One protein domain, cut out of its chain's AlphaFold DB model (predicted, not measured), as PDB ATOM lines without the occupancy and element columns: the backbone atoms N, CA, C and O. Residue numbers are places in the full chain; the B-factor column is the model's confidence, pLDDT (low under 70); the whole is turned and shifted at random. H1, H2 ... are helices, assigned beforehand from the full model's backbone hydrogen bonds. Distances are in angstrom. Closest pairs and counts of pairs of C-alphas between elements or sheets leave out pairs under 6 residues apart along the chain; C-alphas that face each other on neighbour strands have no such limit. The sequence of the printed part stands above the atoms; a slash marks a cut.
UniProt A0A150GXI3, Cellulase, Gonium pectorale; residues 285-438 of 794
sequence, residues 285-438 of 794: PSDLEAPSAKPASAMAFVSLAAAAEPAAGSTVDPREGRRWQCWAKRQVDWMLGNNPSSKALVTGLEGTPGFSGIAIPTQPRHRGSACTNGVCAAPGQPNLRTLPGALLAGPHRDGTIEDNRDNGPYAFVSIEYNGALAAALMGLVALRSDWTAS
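What this domain is: This is residues 285 to 438 of the 794 residues of the protein "Cellulase" of Gonium pectorale (UniProt A0A150GXI3). Little is regular structure: at one end of an elongated shape H4 crosses the hairpin of H1 and H2, while loops and small H3 make the other. The 154 printed residues include four named helices, H1 to H4, with 56 residues, and no named strand: all helix. The whole is compact, its radius of gyration of the C-alphas 17.2 A, its spans 57 by 30 by 27 A.

Where its parts are: H4, residues 415 to 436, runs 30.6 A from C-alpha 415 at (-20.976, 25.492, 8.626). H2, residues 318 to 336, runs 26.5 A to C-alpha 336 at (-5.374, 31.792, 13.082). H1 is residues 297 to 307; H3, residues 367 to 370.

How they stand to each other: H4 touches H1 at a steep tilt of 39 degrees, closest at C-alphas 301 and 424, 4.1 A. H1 and H2, a hairpin, touch at a shallow tilt of 21 degrees, closest at C-alphas 300 and 328, 4.2 A. H3 touches no helix. In H1, H2 and H4 every O i to N i+4 pair is within hydrogen-bond range.

The domain as a whole: The printed part has no cut; links H2 to H3 and H3 to H4 are long. Residues 286 to 295, among others, have pLDDT under 70.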
ATOM      1  N   PRO A 285     -10.924  50.304   8.436       74.12
ATOM      2  CA  PRO A 285     -10.465  51.639   8.804       74.12
ATOM      3  C   PRO A 285      -9.535  52.234   7.737       74.12
ATOM      4  O   PRO A 285      -8.933  51.519   6.928       74.12
ATOM      5  N   SER A 286      -9.429  53.562   7.705       66.19
ATOM      6  CA  SER A 286      -8.581  54.295   6.753       66.19
ATOM      7  C   SER A 286      -7.086  54.098   6.990       66.19
ATOM      8  O   SER A 286      -6.338  54.027   6.022       66.19
ATOM      9  N   ASP A 287      -6.668  53.969   8.245       57.41
ATOM     10  CA  ASP A 287      -5.267  53.925   8.683       57.41
ATOM     11  C   ASP A 287      -4.731  52.499   8.880       57.41
ATOM     12  O   ASP A 287      -3.552  52.307   9.152       57.41
ATOM     13  N   LEU A 288      -5.569  51.469   8.718       58.47
ATOM     14  CA  LEU A 288      -5.234  50.070   8.993       58.47
ATOM     15  C   LEU A 288      -4.726  49.813  10.438       58.47
ATOM     16  O   LEU A 288      -4.573  48.648  10.779       58.47
ATOM     17  N   GLU A 289      -4.513  50.788  11.320       48.00
ATOM     18  CA  GLU A 289      -3.826  50.576  12.606       48.00
ATOM     19  C   GLU A 289      -4.683  49.869  13.665       48.00
ATOM     20  O   GLU A 289      -4.152  49.169  14.527       48.00
ATOM     21  N   ALA A 290      -6.012  49.978  13.588       41.31
ATOM     22  CA  ALA A 290      -6.896  49.396  14.592       41.31
ATOM     23  C   ALA A 290      -7.098  47.874  14.393       41.31
ATOM     24  O   ALA A 290      -7.688  47.456  13.388       41.31
ATOM     25  N   PRO A 291      -6.696  47.008  15.348       46.38
ATOM     26  CA  PRO A 291      -7.161  45.628  15.367       46.38
ATOM     27  C   PRO A 291      -8.673  45.621  15.632       46.38
ATOM     28  O   PRO A 291      -9.135  46.022  16.700       46.38
ATOM     29  N   SER A 292      -9.464  45.176  14.652       47.75
ATOM     30  CA  SER A 292     -10.892  44.924  14.870       47.75
ATOM     31  C   SER A 292     -11.045  43.846  15.944       47.75
ATOM     32  O   SER A 292     -10.630  42.706  15.748       47.75
ATOM     33  N   ALA A 293     -11.690  44.186  17.062       43.03
ATOM     34  CA  ALA A 293     -12.091  43.238  18.106       43.03
ATOM     35  C   ALA A 293     -13.231  42.289  17.662       43.03
ATOM     36  O   ALA A 293     -13.782  41.551  18.475       43.03
ATOM     37  N   LYS A 294     -13.613  42.315  16.377       54.97
ATOM     38  CA  LYS A 294     -14.606  41.428  15.768       54.97
ATOM     39  C   LYS A 294     -13.967  40.693  14.585       54.97
ATOM     40  O   LYS A 294     -14.032  41.217  13.468       54.97
ATOM     41  N   PRO A 295     -13.353  39.513  14.789       58.12
ATOM     42  CA  PRO A 295     -13.002  38.657  13.666       58.12
ATOM     43  C   PRO A 295     -14.291  38.295  12.919       58.12
ATOM     44  O   PRO A 295     -15.169  37.634  13.464       58.12
ATOM     45  N   ALA A 296     -14.420  38.749  11.673       76.50
ATOM     46  CA  ALA A 296     -15.582  38.481  10.830       76.50
ATOM     47  C   ALA A 296     -15.114  37.853   9.516       76.50
ATOM     48  O   ALA A 296     -14.793  38.561   8.562       76.50
ATOM     49  N   SER A 297     -15.050  36.518   9.471       88.25
ATOM     50  CA  SER A 297     -14.595  35.764   8.291       88.25
ATOM     51  C   SER A 297     -15.403  36.129   7.046       88.25
ATOM     52  O   SER A 297     -14.835  36.321   5.973       88.25
ATOM     53  N   ALA A 298     -16.708  36.350   7.217       91.69
ATOM     54  CA  ALA A 298     -17.606  36.793   6.158       91.69
ATOM     55  C   ALA A 298     -17.218  38.168   5.603       91.69
ATOM     56  O   ALA A 298     -17.161  38.353   4.391       91.69
ATOM     57  N   MET A 299     -16.854  39.117   6.467       92.38
ATOM     58  CA  MET A 299     -16.402  40.436   6.022       92.38
ATOM     59  C   MET A 299     -14.994  40.409   5.425       92.38
ATOM     60  O   MET A 299     -14.710  41.190   4.515       92.38
ATOM     61  N   ALA A 300     -14.121  39.507   5.885       93.88
ATOM     62  CA  ALA A 300     -12.831  39.265   5.243       93.88
ATOM     63  C   ALA A 300     -13.028  38.759   3.806       93.88
ATOM     64  O   ALA A 300     -12.415  39.298   2.888       93.88
ATOM     65  N   PHE A 301     -13.945  37.807   3.596       95.50
ATOM     66  CA  PHE A 301     -14.345  37.374   2.258       95.50
ATOM     67  C   PHE A 301     -14.901  38.538   1.425       95.50
ATOM     68  O   PHE A 301     -14.391  38.788   0.335       95.50
ATOM     69  N   VAL A 302     -15.873  39.294   1.953       94.94
ATOM     70  CA  VAL A 302     -16.473  40.439   1.245       94.94
ATOM     71  C   VAL A 302     -15.405  41.444   0.812       94.94
ATOM     72  O   VAL A 302     -15.433  41.917  -0.316       94.94
ATOM     73  N   SER A 303     -14.431  41.730   1.675       94.75
ATOM     74  CA  SER A 303     -13.322  42.647   1.388       94.75
ATOM     75  C   SER A 303     -12.400  42.140   0.274       94.75
ATOM     76  O   SER A 303     -11.955  42.923  -0.564       94.75
ATOM     77  N   LEU A 304     -12.124  40.834   0.245       95.38
ATOM     78  CA  LEU A 304     -11.296  40.202  -0.786       95.38
ATOM     79  C   LEU A 304     -12.020  40.149  -2.131       95.38
ATOM     80  O   LEU A 304     -11.449  40.556  -3.139       95.38
ATOM     81  N   ALA A 305     -13.277  39.703  -2.140       94.31
ATOM     82  CA  ALA A 305     -14.110  39.663  -3.337       94.31
ATOM     83  C   ALA A 305     -14.374  41.076  -3.879       94.31
ATOM     84  O   ALA A 305     -14.353  41.294  -5.088       94.31
ATOM     85  N   ALA A 306     -14.541  42.071  -3.000       93.62
ATOM     86  CA  ALA A 306     -14.692  43.464  -3.401       93.62
ATOM     87  C   ALA A 306     -13.458  43.998  -4.139       93.62
ATOM     88  O   ALA A 306     -13.606  44.789  -5.064       93.62
ATOM     89  N   ALA A 307     -12.261  43.574  -3.735       91.75
ATOM     90  CA  ALA A 307     -11.004  43.981  -4.350       91.75
ATOM     91  C   ALA A 307     -10.642  43.185  -5.617       91.75
ATOM     92  O   ALA A 307      -9.707  43.573  -6.311       91.75
ATOM     93  N   ALA A 308     -11.327  42.070  -5.895       87.38
ATOM     94  CA  ALA A 308     -11.146  41.328  -7.136       87.38
ATOM     95  C   ALA A 308     -11.720  42.128  -8.317       87.38
ATOM     96  O   ALA A 308     -12.769  42.765  -8.187       87.38
ATOM     97  N   GLU A 309     -11.021  42.102  -9.454       76.50
ATOM     98  CA  GLU A 309     -11.467  42.765 -10.682       76.50
ATOM     99  C   GLU A 309     -12.805  42.160 -11.150       76.50
ATOM    100  O   GLU A 309     -12.886  40.944 -11.345       76.50
ATOM    101  N   PRO A 310     -13.866  42.966 -11.324       71.00
ATOM    102  CA  PRO A 310     -15.160  42.458 -11.754       71.00
ATOM    103  C   PRO A 310     -15.180  42.229 -13.266       71.00
ATOM    104  O   PRO A 310     -14.582  42.982 -14.037       71.00
ATOM    105  N   ALA A 311     -15.966  41.249 -13.717       61.97
ATOM    106  CA  ALA A 311     -16.122  40.974 -15.147       61.97
ATOM    107  C   ALA A 311     -16.824  42.122 -15.911       61.97
ATOM    108  O   ALA A 311     -16.639  42.262 -17.119       61.97
ATOM    109  N   ALA A 312     -17.590  42.975 -15.216       65.06
ATOM    110  CA  ALA A 312     -18.433  44.023 -15.801       65.06
ATOM    111  C   ALA A 312     -17.833  45.451 -15.809       65.06
ATOM    112  O   ALA A 312     -18.564  46.436 -15.932       65.06
ATOM    113  N   GLY A 313     -16.508  45.598 -15.693       58.91
ATOM    114  CA  GLY A 313     -15.815  46.858 -16.008       58.91
ATOM    115  C   GLY A 313     -15.938  48.003 -14.989       58.91
ATOM    116  O   GLY A 313     -15.497  49.115 -15.281       58.91
ATOM    117  N   SER A 314     -16.497  47.774 -13.795       69.81
ATOM    118  CA  SER A 314     -16.372  48.732 -12.685       69.81
ATOM    119  C   SER A 314     -14.969  48.641 -12.075       69.81
ATOM    120  O   SER A 314     -14.587  47.581 -11.597       69.81
ATOM    121  N   THR A 315     -14.203  49.730 -12.052       73.88
ATOM    122  CA  THR A 315     -12.817  49.702 -11.560       73.88
ATOM    123  C   THR A 315     -12.736  50.051 -10.076       73.88
ATOM    124  O   THR A 315     -13.355  51.004  -9.596       73.88
ATOM    125  N   VAL A 316     -11.959  49.269  -9.328       83.94
ATOM    126  CA  VAL A 316     -11.604  49.562  -7.935       83.94
ATOM    127  C   VAL A 316     -10.271  50.307  -7.934       83.94
ATOM    128  O   VAL A 316      -9.349  49.916  -8.642       83.94
ATOM    129  N   ASP A 317     -10.147  51.381  -7.146       81.81
ATOM    130  CA  ASP A 317      -8.845  52.023  -6.944       81.81
ATOM    131  C   ASP A 317      -7.880  50.983  -6.337       81.81
ATOM    132  O   ASP A 317      -8.176  50.450  -5.260       81.81
ATOM    133  N   PRO A 318      -6.724  50.690  -6.966       78.38
ATOM    134  CA  PRO A 318      -5.780  49.692  -6.462       78.38
ATOM    135  C   PRO A 318      -5.354  49.916  -5.003       78.38
ATOM    136  O   PRO A 318      -5.089  48.957  -4.272       78.38
ATOM    137  N   ARG A 319      -5.320  51.172  -4.535       75.31
ATOM    138  CA  ARG A 319      -5.011  51.513  -3.140       75.31
ATOM    139  C   ARG A 319      -6.123  51.084  -2.197       75.31
ATOM    140  O   ARG A 319      -5.834  50.548  -1.126       75.31
ATOM    141  N   GLU A 320      -7.375  51.302  -2.588       82.81
ATOM    142  CA  GLU A 320      -8.536  50.848  -1.823       82.81
ATOM    143  C   GLU A 320      -8.621  49.323  -1.811       82.81
ATOM    144  O   GLU A 320      -8.768  48.739  -0.737       82.81
ATOM    145  N   GLY A 321      -8.445  48.684  -2.972       87.81
ATOM    146  CA  GLY A 321      -8.434  47.227  -3.099       87.81
ATOM    147  C   GLY A 321      -7.388  46.588  -2.186       87.81
ATOM    148  O   GLY A 321      -7.718  45.723  -1.372       87.81
ATOM    149  N   ARG A 322      -6.146  47.090  -2.209       83.75
ATOM    150  CA  ARG A 322      -5.100  46.644  -1.278       83.75
ATOM    151  C   ARG A 322      -5.508  46.831   0.181       83.75
ATOM    152  O   ARG A 322      -5.284  45.933   0.991       83.75
ATOM    153  N   ARG A 323      -6.069  47.988   0.544       85.81
ATOM    154  CA  ARG A 323      -6.485  48.271   1.925       85.81
ATOM    155  C   ARG A 323      -7.471  47.206   2.421       85.81
ATOM    156  O   ARG A 323      -7.286  46.669   3.513       85.81
ATOM    157  N   TRP A 324      -8.459  46.848   1.604       90.94
ATOM    158  CA  TRP A 324      -9.426  45.790   1.913       90.94
ATOM    159  C   TRP A 324      -8.766  44.410   2.027       90.94
ATOM    160  O   TRP A 324      -9.000  43.699   3.005       90.94
ATOM    161  N   GLN A 325      -7.878  44.057   1.095       91.25
ATOM    162  CA  GLN A 325      -7.140  42.786   1.106       91.25
ATOM    163  C   GLN A 325      -6.249  42.642   2.351       91.25
ATOM    164  O   GLN A 325      -6.244  41.600   3.007       91.25
ATOM    165  N   CYS A 326      -5.532  43.701   2.730       88.06
ATOM    166  CA  CYS A 326      -4.665  43.715   3.909       88.06
ATOM    167  C   CYS A 326      -5.439  43.701   5.224       88.06
ATOM    168  O   CYS A 326      -5.011  43.079   6.200       88.06
ATOM    169  N   TRP A 327      -6.595  44.360   5.271       90.56
ATOM    170  CA  TRP A 327      -7.495  44.227   6.406       90.56
ATOM    171  C   TRP A 327      -8.004  42.788   6.543       90.56
ATOM    172  O   TRP A 327      -7.865  42.207   7.620       90.56
ATOM    173  N   ALA A 328      -8.484  42.182   5.452       92.56
ATOM    174  CA  ALA A 328      -8.974  40.806   5.437       92.56
ATOM    175  C   ALA A 328      -7.901  39.800   5.870       92.56
ATOM    176  O   ALA A 328      -8.160  38.957   6.731       92.56
ATOM    177  N   LYS A 329      -6.670  39.934   5.354       91.62
ATOM    178  CA  LYS A 329      -5.522  39.113   5.763       91.62
ATOM    179  C   LYS A 329      -5.292  39.173   7.269       91.62
ATOM    180  O   LYS A 329      -5.110  38.134   7.894       91.62
ATOM    181  N   ARG A 330      -5.352  40.366   7.868       88.62
ATOM    182  CA  ARG A 330      -5.171  40.533   9.317       88.62
ATOM    183  C   ARG A 330      -6.321  39.952  10.129       88.62
ATOM    184  O   ARG A 330      -6.057  39.406  11.192       88.62
ATOM    185  N   GLN A 331      -7.560  40.004   9.633       89.94
ATOM    186  CA  GLN A 331      -8.686  39.328  10.290       89.94
ATOM    187  C   GLN A 331      -8.490  37.809  10.314       89.94
ATOM    188  O   GLN A 331      -8.655  37.186  11.362       89.94
ATOM    189  N   VAL A 332      -8.098  37.219   9.182       93.06
ATOM    190  CA  VAL A 332      -7.836  35.776   9.093       93.06
ATOM    191  C   VAL A 332      -6.627  35.390   9.948       93.06
ATOM    192  O   VAL A 332      -6.720  34.451  10.729       93.06
ATOM    193  N   ASP A 333      -5.528  36.146   9.895       91.88
ATOM    194  CA  ASP A 333      -4.352  35.904  10.741       91.88
ATOM    195  C   ASP A 333      -4.694  35.965  12.231       91.88
ATOM    196  O   ASP A 333      -4.214  35.140  13.006       91.88
ATOM    197  N   TRP A 334      -5.551  36.907  12.636       90.88
ATOM    198  CA  TRP A 334      -6.022  37.015  14.013       90.88
ATOM    199  C   TRP A 334      -6.777  35.751  14.440       90.88
ATOM    200  O   TRP A 334      -6.472  35.196  15.496       90.88
ATOM    201  N   MET A 335      -7.706  35.253  13.608       91.69
ATOM    202  CA  MET A 335      -8.432  33.990  13.852       91.69
ATOM    203  C   MET A 335      -7.493  32.781  13.896       91.69
ATOM    204  O   MET A 335      -7.757  31.814  14.605       91.69
ATOM    205  N   LEU A 336      -6.395  32.833  13.146       93.56
ATOM    206  CA  LEU A 336      -5.374  31.792  13.082       93.56
ATOM    207  C   LEU A 336      -4.359  31.860  14.238       93.56
ATOM    208  O   LEU A 336      -3.578  30.929  14.413       93.56
ATOM    209  N   GLY A 337      -4.393  32.909  15.065       91.12
ATOM    210  CA  GLY A 337      -3.589  33.015  16.287       91.12
ATOM    211  C   GLY A 337      -2.624  34.195  16.343       91.12
ATOM    212  O   GLY A 337      -1.980  34.385  17.373       91.12
ATOM    213  N   ASN A 338      -2.536  35.024  15.297       89.12
ATOM    214  CA  ASN A 338      -1.787  36.283  15.329       89.12
ATOM    215  C   ASN A 338      -2.571  37.363  16.096       89.12
ATOM    216  O   ASN A 338      -3.072  38.337  15.535       89.12
ATOM    217  N   ASN A 339      -2.731  37.133  17.394       86.38
ATOM    218  CA  ASN A 339      -3.449  37.993  18.321       86.38
ATOM    219  C   ASN A 339      -2.707  38.072  19.667       86.38
ATOM    220  O   ASN A 339      -1.820  37.252  19.923       86.38
ATOM    221  N   PRO A 340      -3.060  39.025  20.554       86.38
ATOM    222  CA  PRO A 340      -2.335  39.244  21.811       86.38
ATOM    223  C   PRO A 340      -2.282  38.037  22.756       86.38
ATOM    224  O   PRO A 340      -1.434  37.994  23.640       86.38
ATOM    225  N   SER A 341      -3.189  37.068  22.591       87.94
ATOM    226  CA  SER A 341      -3.229  35.848  23.405       87.94
ATOM    227  C   SER A 341      -2.490  34.665  22.771       87.94
ATOM    228  O   SER A 341      -2.418  33.616  23.406       87.94
ATOM    229  N   SER A 342      -1.993  34.795  21.533       92.19
ATOM    230  CA  SER A 342      -1.416  33.696  20.741       92.19
ATOM    231  C   SER A 342      -2.306  32.443  20.727       92.19
ATOM    232  O   SER A 342      -1.831  31.317  20.868       92.19
ATOM    233  N   LYS A 343      -3.624  32.643  20.600       92.94
ATOM    234  CA  LYS A 343      -4.646  31.585  20.615       92.94
ATOM    235  C   LYS A 343      -5.414  31.573  19.303       92.94
ATOM    236  O   LYS A 343      -5.954  32.603  18.921       92.94
ATOM    237  N   ALA A 344      -5.503  30.436  18.628       94.19
ATOM    238  CA  ALA A 344      -6.353  30.316  17.449       94.19
ATOM    239  C   ALA A 344      -7.841  30.243  17.842       94.19
ATOM    240  O   ALA A 344      -8.189  29.839  18.948       94.19
ATOM    241  N   LEU A 345      -8.719  30.598  16.907       94.19
ATOM    242  CA  LEU A 345     -10.146  30.259  16.906       94.19
ATOM    243  C   LEU A 345     -10.450  29.050  16.014       94.19
ATOM    244  O   LEU A 345     -11.581  28.577  15.980       94.19
ATOM    245  N   VAL A 346      -9.462  28.582  15.254       95.88
ATOM    246  CA  VAL A 346      -9.595  27.448  14.343       95.88
ATOM    247  C   VAL A 346      -8.950  26.228  14.987       95.88
ATOM    248  O   VAL A 346      -7.801  26.261  15.421       95.88
ATOM    249  N   THR A 347      -9.721  25.155  15.067       96.00
ATOM    250  CA  THR A 347      -9.331  23.871  15.665       96.00
ATOM    251  C   THR A 347      -8.484  23.026  14.703       96.00
ATOM    252  O   THR A 347      -8.557  23.185  13.483       96.00
ATOM    253  N   GLY A 348      -7.696  22.079  15.228       94.12
ATOM    254  CA  GLY A 348      -6.989  21.083  14.409       94.12
ATOM    255  C   GLY A 348      -5.794  21.609  13.611       94.12
ATOM    256  O   GLY A 348      -5.467  21.046  12.568       94.12
ATOM    257  N   LEU A 349      -5.179  22.703  14.061       94.50
ATOM    258  CA  LEU A 349      -3.975  23.275  13.452       94.50
ATOM    259  C   LEU A 349      -2.683  22.714  14.068       94.50
ATOM    260  O   LEU A 349      -1.583  23.114  13.675       94.50
ATOM    261  N   GLU A 350      -2.784  21.785  15.024       89.25
ATOM    262  CA  GLU A 350      -1.620  21.168  15.649       89.25
ATOM    263  C   GLU A 350      -0.751  20.464  14.598       89.25
ATOM    264  O   GLU A 350      -1.231  19.709  13.755       89.25
ATOM    265  N   GLY A 351       0.557  20.723  14.627       84.25
ATOM    266  CA  GLY A 351       1.502  20.141  13.668       84.25
ATOM    267  C   GLY A 351       1.474  20.770  12.271       84.25
ATOM    268  O   GLY A 351       2.299  20.396  11.436       84.25
ATOM    269  N   THR A 352       0.607  21.755  12.015       89.19
ATOM    270  CA  THR A 352       0.661  22.540  10.775       89.19
ATOM    271  C   THR A 352       1.849  23.512  10.839       89.19
ATOM    272  O   THR A 352       1.990  24.248  11.825       89.19
ATOM    273  N   PRO A 353       2.732  23.549   9.820       89.50
ATOM    274  CA  PRO A 353       3.849  24.488   9.789       89.50
ATOM    275  C   PRO A 353       3.381  25.939   9.963       89.50
ATOM    276  O   PRO A 353       2.424  26.368   9.326       89.50
ATOM    277  N   GLY A 354       4.067  26.699  10.819       86.19
ATOM    278  CA  GLY A 354       3.733  28.101  11.107       86.19
ATOM    279  C   GLY A 354       2.834  28.328  12.329       86.19
ATOM    280  O   GLY A 354       2.704  29.469  12.751       86.19
ATOM    281  N   PHE A 355       2.299  27.269  12.947       92.94
ATOM    282  CA  PHE A 355       1.439  27.364  14.141       92.94
ATOM    283  C   PHE A 355       2.131  26.932  15.444       92.94
ATOM    284  O   PHE A 355       1.492  26.766  16.481       92.94
ATOM    285  N   SER A 356       3.455  26.755  15.417       90.31
ATOM    286  CA  SER A 356       4.231  26.482  16.631       90.31
ATOM    287  C   SER A 356       4.124  27.658  17.606       90.31
ATOM    288  O   SER A 356       4.347  28.803  17.220       90.31
ATOM    289  N   GLY A 357       3.791  27.376  18.867       90.38
ATOM    290  CA  GLY A 357       3.594  28.404  19.895       90.38
ATOM    291  C   GLY A 357       2.210  29.063  19.893       90.38
ATOM    292  O   GLY A 357       1.961  29.904  20.752       90.38
ATOM    293  N   ILE A 358       1.304  28.666  18.991       95.06
ATOM    294  CA  ILE A 358      -0.105  29.070  19.027       95.06
ATOM    295  C   ILE A 358      -0.908  28.017  19.794       95.06
ATOM    296  O   ILE A 358      -0.839  26.825  19.494       95.06
ATOM    297  N   ALA A 359      -1.685  28.448  20.785       95.88
ATOM    298  CA  ALA A 359      -2.613  27.577  21.496       95.88
ATOM    299  C   ALA A 359      -3.855  27.311  20.630       95.88
ATOM    300  O   ALA A 359      -4.557  28.243  20.234       95.88
ATOM    301  N   ILE A 360      -4.111  26.037  20.331       96.81
ATOM    302  CA  ILE A 360      -5.205  25.589  19.462       96.81
ATOM    303  C   ILE A 360      -6.399  25.147  20.322       96.81
ATOM    304  O   ILE A 360      -6.180  24.445  21.312       96.81
ATOM    305  N   PRO A 361      -7.646  25.542  19.992       95.44
ATOM    306  CA  PRO A 361      -8.818  25.104  20.741       95.44
ATOM    307  C   PRO A 361      -9.047  23.596  20.633       95.44
ATOM    308  O   PRO A 361      -8.925  23.004  19.560       95.44
ATOM    309  N   THR A 362      -9.437  22.988  21.747       96.75
ATOM    310  CA  THR A 362      -9.623  21.537  21.894       96.75
ATOM    311  C   THR A 362     -11.024  21.157  22.370       96.75
ATOM    312  O   THR A 362     -11.370  19.973  22.390       96.75
ATOM    313  N   GLN A 363     -11.847  22.140  22.738       96.19
ATOM    314  CA  GLN A 363     -13.190  21.958  23.276       96.19
ATOM    315  C   GLN A 363     -14.244  22.733  22.466       96.19
ATOM    316  O   GLN A 363     -15.052  23.450  23.062       96.19
ATOM    317  N   PRO A 364     -14.314  22.584  21.123       95.88
ATOM    318  CA  PRO A 364     -15.451  23.116  20.382       95.88
ATOM    319  C   PRO A 364     -16.740  22.456  20.884       95.88
ATOM    320  O   PRO A 364     -16.780  21.249  21.162       95.88
ATOM    321  N   ARG A 365     -17.830  23.219  20.966       94.75
ATOM    322  CA  ARG A 365     -19.152  22.694  21.309       94.75
ATOM    323  C   ARG A 365     -19.718  21.923  20.121       94.75
ATOM    324  O   ARG A 365     -20.500  22.444  19.339       94.75
ATOM    325  N   HIS A 366     -19.292  20.671  19.985       95.44
ATOM    326  CA  HIS A 366     -19.669  19.799  18.881       95.44
ATOM    327  C   HIS A 366     -19.842  18.356  19.362       95.44
ATOM    328  O   HIS A 366     -18.869  17.669  19.687       95.44
ATOM    329  N   ARG A 367     -21.087  17.869  19.372       94.50
ATOM    330  CA  ARG A 367     -21.476  16.590  19.983       94.50
ATOM    331  C   ARG A 367     -20.742  15.393  19.373       94.50
ATOM    332  O   ARG A 367     -20.224  14.555  20.101       94.50
ATOM    333  N   GLY A 368     -20.586  15.359  18.047       94.06
ATOM    334  CA  GLY A 368     -19.846  14.289  17.360       94.06
ATOM    335  C   GLY A 368     -18.329  14.285  17.598       94.06
ATOM    336  O   GLY A 368     -17.676  13.289  17.326       94.06
ATOM    337  N   SER A 369     -17.759  15.390  18.088       95.81
ATOM    338  CA  SER A 369     -16.326  15.496  18.418       95.81
ATOM    339  C   SER A 369     -16.112  15.225  19.909       95.81
ATOM    340  O   SER A 369     -15.164  14.540  20.295       95.81
ATOM    341  N   ALA A 370     -17.033  15.705  20.748       96.62
ATOM    342  CA  ALA A 370     -17.018  15.513  22.191       96.62
ATOM    343  C   ALA A 370     -17.377  14.086  22.627       96.62
ATOM    344  O   ALA A 370     -16.974  13.688  23.717       96.62
ATOM    345  N   CYS A 371     -18.119  13.328  21.815       95.56
ATOM    346  CA  CYS A 371     -18.650  12.020  22.188       95.56
ATOM    347  C   CYS A 371     -18.348  10.935  21.147       95.56
ATOM    348  O   CYS A 371     -18.230  11.213  19.956       95.56
ATOM    349  N   THR A 372     -18.236   9.684  21.593       92.75
ATOM    350  CA  THR A 372     -18.108   8.495  20.740       92.75
ATOM    351  C   THR A 372     -18.566   7.248  21.499       92.75
ATOM    352  O   THR A 372     -18.222   7.073  22.669       92.75
ATOM    353  N   ASN A 373     -19.335   6.377  20.844       90.25
ATOM    354  CA  ASN A 373     -19.884   5.140  21.409       90.25
ATOM    355  C   ASN A 373     -20.622   5.368  22.744       90.25
ATOM    356  O   ASN A 373     -20.412   4.642  23.715       90.25
ATOM    357  N   GLY A 374     -21.436   6.425  22.810       89.75
ATOM    358  CA  GLY A 374     -22.202   6.801  24.007       89.75
ATOM    359  C   GLY A 374     -21.382   7.373  25.175       89.75
ATOM    360  O   GLY A 374     -21.948   7.652  26.229       89.75
ATOM    361  N   VAL A 375     -20.068   7.571  25.014       94.44
ATOM    362  CA  VAL A 375     -19.191   8.193  26.020       94.44
ATOM    363  C   VAL A 375     -18.796   9.592  25.560       94.44
ATOM    364  O   VAL A 375     -18.384   9.770  24.418       94.44
ATOM    365  N   CYS A 376     -18.882  10.581  26.450       95.81
ATOM    366  CA  CYS A 376     -18.509  11.970  26.177       95.81
ATOM    367  C   CYS A 376     -17.317  12.421  27.025       95.81
ATOM    368  O   CYS A 376     -17.100  11.920  28.131       95.81
ATOM    369  N   ALA A 377     -16.564  13.401  26.524       96.81
ATOM    370  CA  ALA A 377     -15.528  14.081  27.289       96.81
ATOM    371  C   ALA A 377     -16.111  14.713  28.569       96.81
ATOM    372  O   ALA A 377     -17.172  15.346  28.543       96.81
ATOM    373  N   ALA A 378     -15.401  14.571  29.692       95.56
ATOM    374  CA  ALA A 378     -15.778  15.194  30.961       95.56
ATOM    375  C   ALA A 378     -15.593  16.724  30.905       95.56
ATOM    376  O   ALA A 378     -14.677  17.174  30.208       95.56
ATOM    377  N   PRO A 379     -16.415  17.527  31.607       92.62
ATOM    378  CA  PRO A 379     -16.313  18.990  31.593       92.62
ATOM    379  C   PRO A 379     -14.881  19.499  31.801       92.62
ATOM    380  O   PRO A 379     -14.151  18.996  32.659       92.62
ATOM    381  N   GLY A 380     -14.466  20.468  30.984       91.81
ATOM    382  CA  GLY A 380     -13.113  21.039  31.002       91.81
ATOM    383  C   GLY A 380     -11.998  20.151  30.427       91.81
ATOM    384  O   GLY A 380     -10.838  20.558  30.450       91.81
ATOM    385  N   GLN A 381     -12.307  18.944  29.938       96.44
ATOM    386  CA  GLN A 381     -11.358  18.097  29.204       96.44
ATOM    387  C   GLN A 381     -11.493  18.295  27.689       96.44
ATOM    388  O   GLN A 381     -12.614  18.516  27.231       96.44
ATOM    389  N   PRO A 382     -10.412  18.138  26.900       97.12
ATOM    390  CA  PRO A 382     -10.476  18.107  25.438       97.12
ATOM    391  C   PRO A 382     -11.558  17.166  24.903       97.12
ATOM    392  O   PRO A 382     -11.847  16.121  25.496       97.12
ATOM    393  N   ASN A 383     -12.129  17.508  23.751       97.06
ATOM    394  CA  ASN A 383     -13.027  16.606  23.042       97.06
ATOM    395  C   ASN A 383     -12.306  15.299  22.660       97.06
ATOM    396  O   ASN A 383     -11.106  15.286  22.389       97.06
ATOM    397  N   LEU A 384     -13.049  14.187  22.606       96.31
ATOM    398  CA  LEU A 384     -12.483  12.855  22.339       96.31
ATOM    399  C   LEU A 384     -11.901  12.719  20.922       96.31
ATOM    400  O   LEU A 384     -11.060  11.853  20.676       96.31
ATOM    401  N   ARG A 385     -12.365  13.549  19.985       93.69
ATOM    402  CA  ARG A 385     -11.879  13.637  18.606       93.69
ATOM    403  C   ARG A 385     -11.601  15.090  18.251       93.69
ATOM    404  O   ARG A 385     -12.455  15.946  18.478       93.69
ATOM    405  N   THR A 386     -10.466  15.359  17.618       92.44
ATOM    406  CA  THR A 386     -10.209  16.651  16.974       92.44
ATOM    407  C   THR A 386     -11.236  16.888  15.864       92.44
ATOM    408  O   THR A 386     -11.617  15.947  15.168       92.44
ATOM    409  N   LEU A 387     -11.672  18.138  15.690       94.56
ATOM    410  CA  LEU A 387     -12.582  18.570  14.624       94.56
ATOM    411  C   LEU A 387     -11.839  19.524  13.673       94.56
ATOM    412  O   LEU A 387     -12.016  20.726  13.791       94.56
ATOM    413  N   PRO A 388     -10.964  19.046  12.772       93.75
ATOM    414  CA  PRO A 388     -10.022  19.931  12.098       93.75
ATOM    415  C   PRO A 388     -10.691  20.999  11.235       93.75
ATOM    416  O   PRO A 388     -11.625  20.711  10.486       93.75
ATOM    417  N   GLY A 389     -10.174  22.224  11.323       93.31
ATOM    418  CA  GLY A 389     -10.601  23.361  10.520       93.31
ATOM    419  C   GLY A 389     -11.851  24.076  11.028       93.31
ATOM    420  O   GLY A 389     -12.206  25.097  10.444       93.31
ATOM    421  N   ALA A 390     -12.519  23.611  12.089       95.38
ATOM    422  CA  ALA A 390     -13.724  24.278  12.581       95.38
ATOM    423  C   ALA A 390     -13.386  25.623  13.238       95.38
ATOM    424  O   ALA A 390     -12.538  25.677  14.136       95.38
ATOM    425  N   LEU A 391     -14.062  26.678  12.778       95.25
ATOM    426  CA  LEU A 391     -13.968  28.033  13.313       95.25
ATOM    427  C   LEU A 391     -14.964  28.193  14.464       95.25
ATOM    428  O   LEU A 391     -16.164  27.983  14.285       95.25
ATOM    429  N   LEU A 392     -14.461  28.576  15.634       93.69
ATOM    430  CA  LEU A 392     -15.286  28.963  16.775       93.69
ATOM    431  C   LEU A 392     -16.024  30.288  16.502       93.69
ATOM    432  O   LEU A 392     -15.505  31.147  15.789       93.69
ATOM    433  N   ALA A 393     -17.190  30.485  17.122       87.62
ATOM    434  CA  ALA A 393     -18.032  31.679  16.960       87.62
ATOM    435  C   ALA A 393     -17.300  33.000  17.241       87.62
ATOM    436  O   ALA A 393     -17.653  34.043  16.690       87.62
ATOM    437  N   GLY A 394     -16.270  32.957  18.083       81.88
ATOM    438  CA  GLY A 394     -15.334  34.057  18.255       81.88
ATOM    439  C   GLY A 394     -15.076  34.401  19.715       81.88
ATOM    440  O   GLY A 394     -15.549  33.716  20.622       81.88
ATOM    441  N   PRO A 395     -14.284  35.454  19.955       86.25
ATOM    442  CA  PRO A 395     -13.933  35.872  21.296       86.25
ATOM    443  C   PRO A 395     -15.093  36.599  21.985       86.25
ATOM    444  O   PRO A 395     -16.078  37.021  21.372       86.25
ATOM    445  N   HIS A 396     -14.914  36.833  23.278       83.19
ATOM    446  CA  HIS A 396     -15.641  37.862  24.013       83.19
ATOM    447  C   HIS A 396     -15.408  39.249  23.389       83.19
ATOM    448  O   HIS A 396     -14.458  39.470  22.637       83.19
ATOM    449  N   ARG A 397     -16.265  40.226  23.722       79.50
ATOM    450  CA  ARG A 397     -16.169  41.598  23.174       79.50
ATOM    451  C   ARG A 397     -14.846  42.305  23.493       79.50
ATOM    452  O   ARG A 397     -14.495  43.250  22.797       79.50
ATOM    453  N   ASP A 398     -14.155  41.878  24.543       79.56
ATOM    454  CA  ASP A 398     -12.843  42.380  24.960       79.56
ATOM    455  C   ASP A 398     -11.667  41.667  24.259       79.56
ATOM    456  O   ASP A 398     -10.510  41.984  24.521       79.56
ATOM    457  N   GLY A 399     -11.951  40.717  23.361       79.31
ATOM    458  CA  GLY A 399     -10.954  39.919  22.649       79.31
ATOM    459  C   GLY A 399     -10.531  38.637  23.371       79.31
ATOM    460  O   GLY A 399      -9.702  37.901  22.837       79.31
ATOM    461  N   THR A 400     -11.094  38.327  24.544       85.75
ATOM    462  CA  THR A 400     -10.776  37.093  25.276       85.75
ATOM    463  C   THR A 400     -11.254  35.862  24.505       85.75
ATOM    464  O   THR A 400     -12.429  35.752  24.160       85.75
ATOM    465  N   ILE A 401     -10.352  34.904  24.266       87.56
ATOM    466  CA  ILE A 401     -10.673  33.611  23.642       87.56
ATOM    467  C   ILE A 401     -10.849  32.549  24.729       87.56
ATOM    468  O   ILE A 401      -9.912  32.254  25.484       87.56
ATOM    469  N   GLU A 402     -12.042  31.959  24.769       88.25
ATOM    470  CA  GLU A 402     -12.430  30.908  25.704       88.25
ATOM    471  C   GLU A 402     -12.632  29.569  24.978       88.25
ATOM    472  O   GLU A 402     -13.481  29.450  24.099       88.25
ATOM    473  N   ASP A 403     -11.854  28.554  25.365       92.06
ATOM    474  CA  ASP A 403     -11.956  27.181  24.850       92.06
ATOM    475  C   ASP A 403     -12.725  26.308  25.848       92.06
ATOM    476  O   ASP A 403     -12.136  25.588  26.658       92.06
ATOM    477  N   ASN A 404     -14.052  26.442  25.852       93.38
ATOM    478  CA  ASN A 404     -14.923  25.715  26.768       93.38
ATOM    479  C   ASN A 404     -16.286  25.414  26.128       93.38
ATOM    480  O   ASN A 404     -17.147  26.288  26.041       93.38
ATOM    481  N   ARG A 405     -16.521  24.152  25.747       93.81
ATOM    482  CA  ARG A 405     -17.799  23.716  25.152       93.81
ATOM    483  C   ARG A 405     -19.019  23.926  26.054       93.81
ATOM    484  O   ARG A 405     -20.141  23.992  25.545       93.81
ATOM    485  N   ASP A 406     -18.811  23.980  27.370       90.12
ATOM    486  CA  ASP A 406     -19.878  24.058  28.368       90.12
ATOM    487  C   ASP A 406     -20.246  25.514  28.700       90.12
ATOM    488  O   ASP A 406     -21.337  25.757  29.216       90.12
ATOM    489  N   ASN A 407     -19.383  26.487  28.374       82.38
ATOM    490  CA  ASN A 407     -19.598  27.898  28.688       82.38
ATOM    491  C   ASN A 407     -19.831  28.757  27.433       82.38
ATOM    492  O   ASN A 407     -18.910  29.302  26.829       82.38
ATOM    493  N   GLY A 408     -21.112  28.927  27.097       69.88
ATOM    494  CA  GLY A 408     -21.590  30.000  26.226       69.88
ATOM    495  C   GLY A 408     -21.404  29.801  24.712       69.88
ATOM    496  O   GLY A 408     -20.897  28.773  24.258       69.88
ATOM    497  N   PRO A 409     -21.850  30.792  23.912       83.81
ATOM    498  CA  PRO A 409     -21.877  30.704  22.450       83.81
ATOM    499  C   PRO A 409     -20.481  30.728  21.809       83.81
ATOM    500  O   PRO A 409     -20.345  30.375  20.646       83.81
ATOM    501  N   TYR A 410     -19.435  31.118  22.541       87.12
ATOM    502  CA  TYR A 410     -18.088  31.362  22.002       87.12
ATOM    503  C   TYR A 410     -17.420  30.111  21.423       87.12
ATOM    504  O   TYR A 410     -16.721  30.199  20.419       87.12
ATOM    505  N   ALA A 411     -17.677  28.944  22.019       91.75
ATOM    506  CA  ALA A 411     -17.164  27.662  21.541       91.75
ATOM    507  C   ALA A 411     -18.059  27.012  20.467       91.75
ATOM    508  O   ALA A 411     -17.794  25.876  20.065       91.75
ATOM    509  N   PHE A 412     -19.137  27.674  20.023       91.69
ATOM    510  CA  PHE A 412     -20.000  27.137  18.971       91.69
ATOM    511  C   PHE A 412     -19.241  27.087  17.652       91.69
ATOM    512  O   PHE A 412     -18.401  27.935  17.363       91.69
ATOM    513  N   VAL A 413     -19.574  26.091  16.843       93.56
ATOM    514  CA  VAL A 413     -19.080  25.931  15.479       93.56
ATOM    515  C   VAL A 413     -20.286  25.794  14.565       93.56
ATOM    516  O   VAL A 413     -21.266  25.161  14.950       93.56
ATOM    517  N   SER A 414     -20.217  26.373  13.372       92.62
ATOM    518  CA  SER A 414     -21.263  26.263  12.352       92.62
ATOM    519  C   SER A 414     -20.638  26.176  10.966       92.62
ATOM    520  O   SER A 414     -19.569  26.745  10.713       92.62
ATOM    521  N   ILE A 415     -21.325  25.493  10.049       94.12
ATOM    522  CA  ILE A 415     -20.976  25.492   8.626       94.12
ATOM    523  C   ILE A 415     -20.945  26.906   8.036       94.12
ATOM    524  O   ILE A 415     -20.153  27.152   7.135       94.12
ATOM    525  N   GLU A 416     -21.712  27.849   8.585       90.31
ATOM    526  CA  GLU A 416     -21.782  29.236   8.105       90.31
ATOM    527  C   GLU A 416     -20.476  29.989   8.387       90.31
ATOM    528  O   GLU A 416     -19.936  30.687   7.525       90.31
ATOM    529  N   TYR A 417     -19.910  29.788   9.584       91.44
ATOM    530  CA  TYR A 417     -18.631  30.385   9.979       91.44
ATOM    531  C   TYR A 417     -17.515  29.886   9.064       91.44
ATOM    532  O   TYR A 417     -16.670  30.658   8.595       91.44
ATOM    533  N   ASN A 418     -17.545  28.582   8.793       94.25
ATOM    534  CA  ASN A 418     -16.573  27.889   7.971       94.25
ATOM    535  C   ASN A 418     -16.737  28.157   6.473       94.25
ATOM    536  O   ASN A 418     -15.721  28.270   5.798       94.25
ATOM    537  N   GLY A 419     -17.960  28.305   5.958       93.81
ATOM    538  CA  GLY A 419     -18.211  28.659   4.561       93.81
ATOM    539  C   GLY A 419     -17.600  30.016   4.224       93.81
ATOM    540  O   GLY A 419     -16.848  30.146   3.259       93.81
ATOM    541  N   ALA A 420     -17.809  30.999   5.100       93.38
ATOM    542  CA  ALA A 420     -17.194  32.315   4.996       93.38
ATOM    543  C   ALA A 420     -15.664  32.296   5.176       93.38
ATOM    544  O   ALA A 420     -14.943  32.960   4.430       93.38
ATOM    545  N   LEU A 421     -15.142  31.527   6.142       95.12
ATOM    546  CA  LEU A 421     -13.693  31.388   6.336       95.12
ATOM    547  C   LEU A 421     -13.024  30.717   5.134       95.12
ATOM    548  O   LEU A 421     -11.983  31.187   4.684       95.12
ATOM    549  N   ALA A 422     -13.615  29.649   4.598       94.50
ATOM    550  CA  ALA A 422     -13.117  28.959   3.415       94.50
ATOM    551  C   ALA A 422     -13.095  29.899   2.205       94.50
ATOM    552  O   ALA A 422     -12.072  29.992   1.531       94.50
ATOM    553  N   ALA A 423     -14.170  30.660   1.989       94.94
ATOM    554  CA  ALA A 423     -14.250  31.673   0.941       94.94
ATOM    555  C   ALA A 423     -13.162  32.759   1.087       94.94
ATOM    556  O   ALA A 423     -12.502  33.119   0.114       94.94
ATOM    557  N   ALA A 424     -12.902  33.244   2.307       96.00
ATOM    558  CA  ALA A 424     -11.819  34.196   2.562       96.00
ATOM    559  C   ALA A 424     -10.428  33.577   2.322       96.00
ATOM    560  O   ALA A 424      -9.561  34.208   1.717       96.00
ATOM    561  N   LEU A 425     -10.206  32.335   2.765       94.50
ATOM    562  CA  LEU A 425      -8.947  31.618   2.549       94.50
ATOM    563  C   LEU A 425      -8.669  31.400   1.058       94.50
ATOM    564  O   LEU A 425      -7.525  31.575   0.646       94.50
ATOM    565  N   MET A 426      -9.690  31.094   0.252       92.75
ATOM    566  CA  MET A 426      -9.564  30.999  -1.207       92.75
ATOM    567  C   MET A 426      -9.022  32.299  -1.811       92.75
ATOM    568  O   MET A 426      -8.033  32.259  -2.537       92.75
ATOM    569  N   GLY A 427      -9.587  33.454  -1.440       93.00
ATOM    570  CA  GLY A 427      -9.105  34.753  -1.919       93.00
ATOM    571  C   GLY A 427      -7.676  35.079  -1.474       93.00
ATOM    572  O   GLY A 427      -6.878  35.589  -2.258       93.00
ATOM    573  N   LEU A 428      -7.304  34.740  -0.234       92.31
ATOM    574  CA  LEU A 428      -5.931  34.934   0.253       92.31
ATOM    575  C   LEU A 428      -4.917  34.020  -0.445       92.31
ATOM    576  O   LEU A 428      -3.787  34.444  -0.694       92.31
ATOM    577  N   VAL A 429      -5.298  32.772  -0.733       87.56
ATOM    578  CA  VAL A 429      -4.467  31.835  -1.497       87.56
ATOM    579  C   VAL A 429      -4.297  32.339  -2.923       87.56
ATOM    580  O   VAL A 429      -3.162  32.400  -3.383       87.56
ATOM    581  N   ALA A 430      -5.375  32.785  -3.573       86.31
ATOM    582  CA  ALA A 430      -5.321  33.315  -4.929       86.31
ATOM    583  C   ALA A 430      -4.353  34.507  -5.046       86.31
ATOM    584  O   ALA A 430      -3.400  34.458  -5.820       86.31
ATOM    585  N   LEU A 431      -4.495  35.512  -4.175       84.94
ATOM    586  CA  LEU A 431      -3.589  36.670  -4.144       84.94
ATOM    587  C   LEU A 431      -2.130  36.274  -3.897       84.94
ATOM    588  O   LEU A 431      -1.206  36.840  -4.480       84.94
ATOM    589  N   ARG A 432      -1.902  35.287  -3.022       81.25
ATOM    590  CA  ARG A 432      -0.552  34.788  -2.759       81.25
ATOM    591  C   ARG A 432       0.036  34.104  -3.993       81.25
ATOM    592  O   ARG A 432       1.211  34.339  -4.274       81.25
ATOM    593  N   SER A 433      -0.722  33.265  -4.695       74.12
ATOM    594  CA  SER A 433      -0.254  32.575  -5.903       74.12
ATOM    595  C   SER A 433       0.188  33.571  -6.976       74.12
ATOM    596  O   SER A 433       1.300  33.447  -7.490       74.12
ATOM    597  N   ASP A 434      -0.603  34.622  -7.213       69.75
ATOM    598  CA  ASP A 434      -0.279  35.679  -8.182       69.75
ATOM    599  C   ASP A 434       1.059  36.370  -7.858       69.75
ATOM    600  O   ASP A 434       1.842  36.725  -8.741       69.75
ATOM    601  N   TRP A 435       1.368  36.541  -6.570       69.81
ATOM    602  CA  TRP A 435       2.573  37.234  -6.109       69.81
ATOM    603  C   TRP A 435       3.792  36.339  -5.938       69.81
ATOM    604  O   TRP A 435       4.919  36.836  -6.012       69.81
ATOM    605  N   THR A 436       3.600  35.034  -5.747       63.19
ATOM    606  CA  THR A 436       4.701  34.081  -5.538       63.19
ATOM    607  C   THR A 436       5.606  34.022  -6.774       63.19
ATOM    608  O   THR A 436       6.825  33.945  -6.633       63.19
ATOM    609  N   ALA A 437       5.049  34.229  -7.974       56.84
ATOM    610  CA  ALA A 437       5.806  34.380  -9.221       56.84
ATOM    611  C   ALA A 437       6.728  35.623  -9.264       56.84
ATOM    612  O   ALA A 437       7.684  35.651 -10.035       56.84
ATOM    613  N   SER A 438       6.469  36.636  -8.428       59.53
ATOM    614  CA  SER A 438       7.226  37.900  -8.355       59.53
ATOM    615  C   SER A 438       8.071  38.055  -7.081       59.53
ATOM    616  O   SER A 438       8.716  39.084  -6.891       59.53
TER     617      SER A 438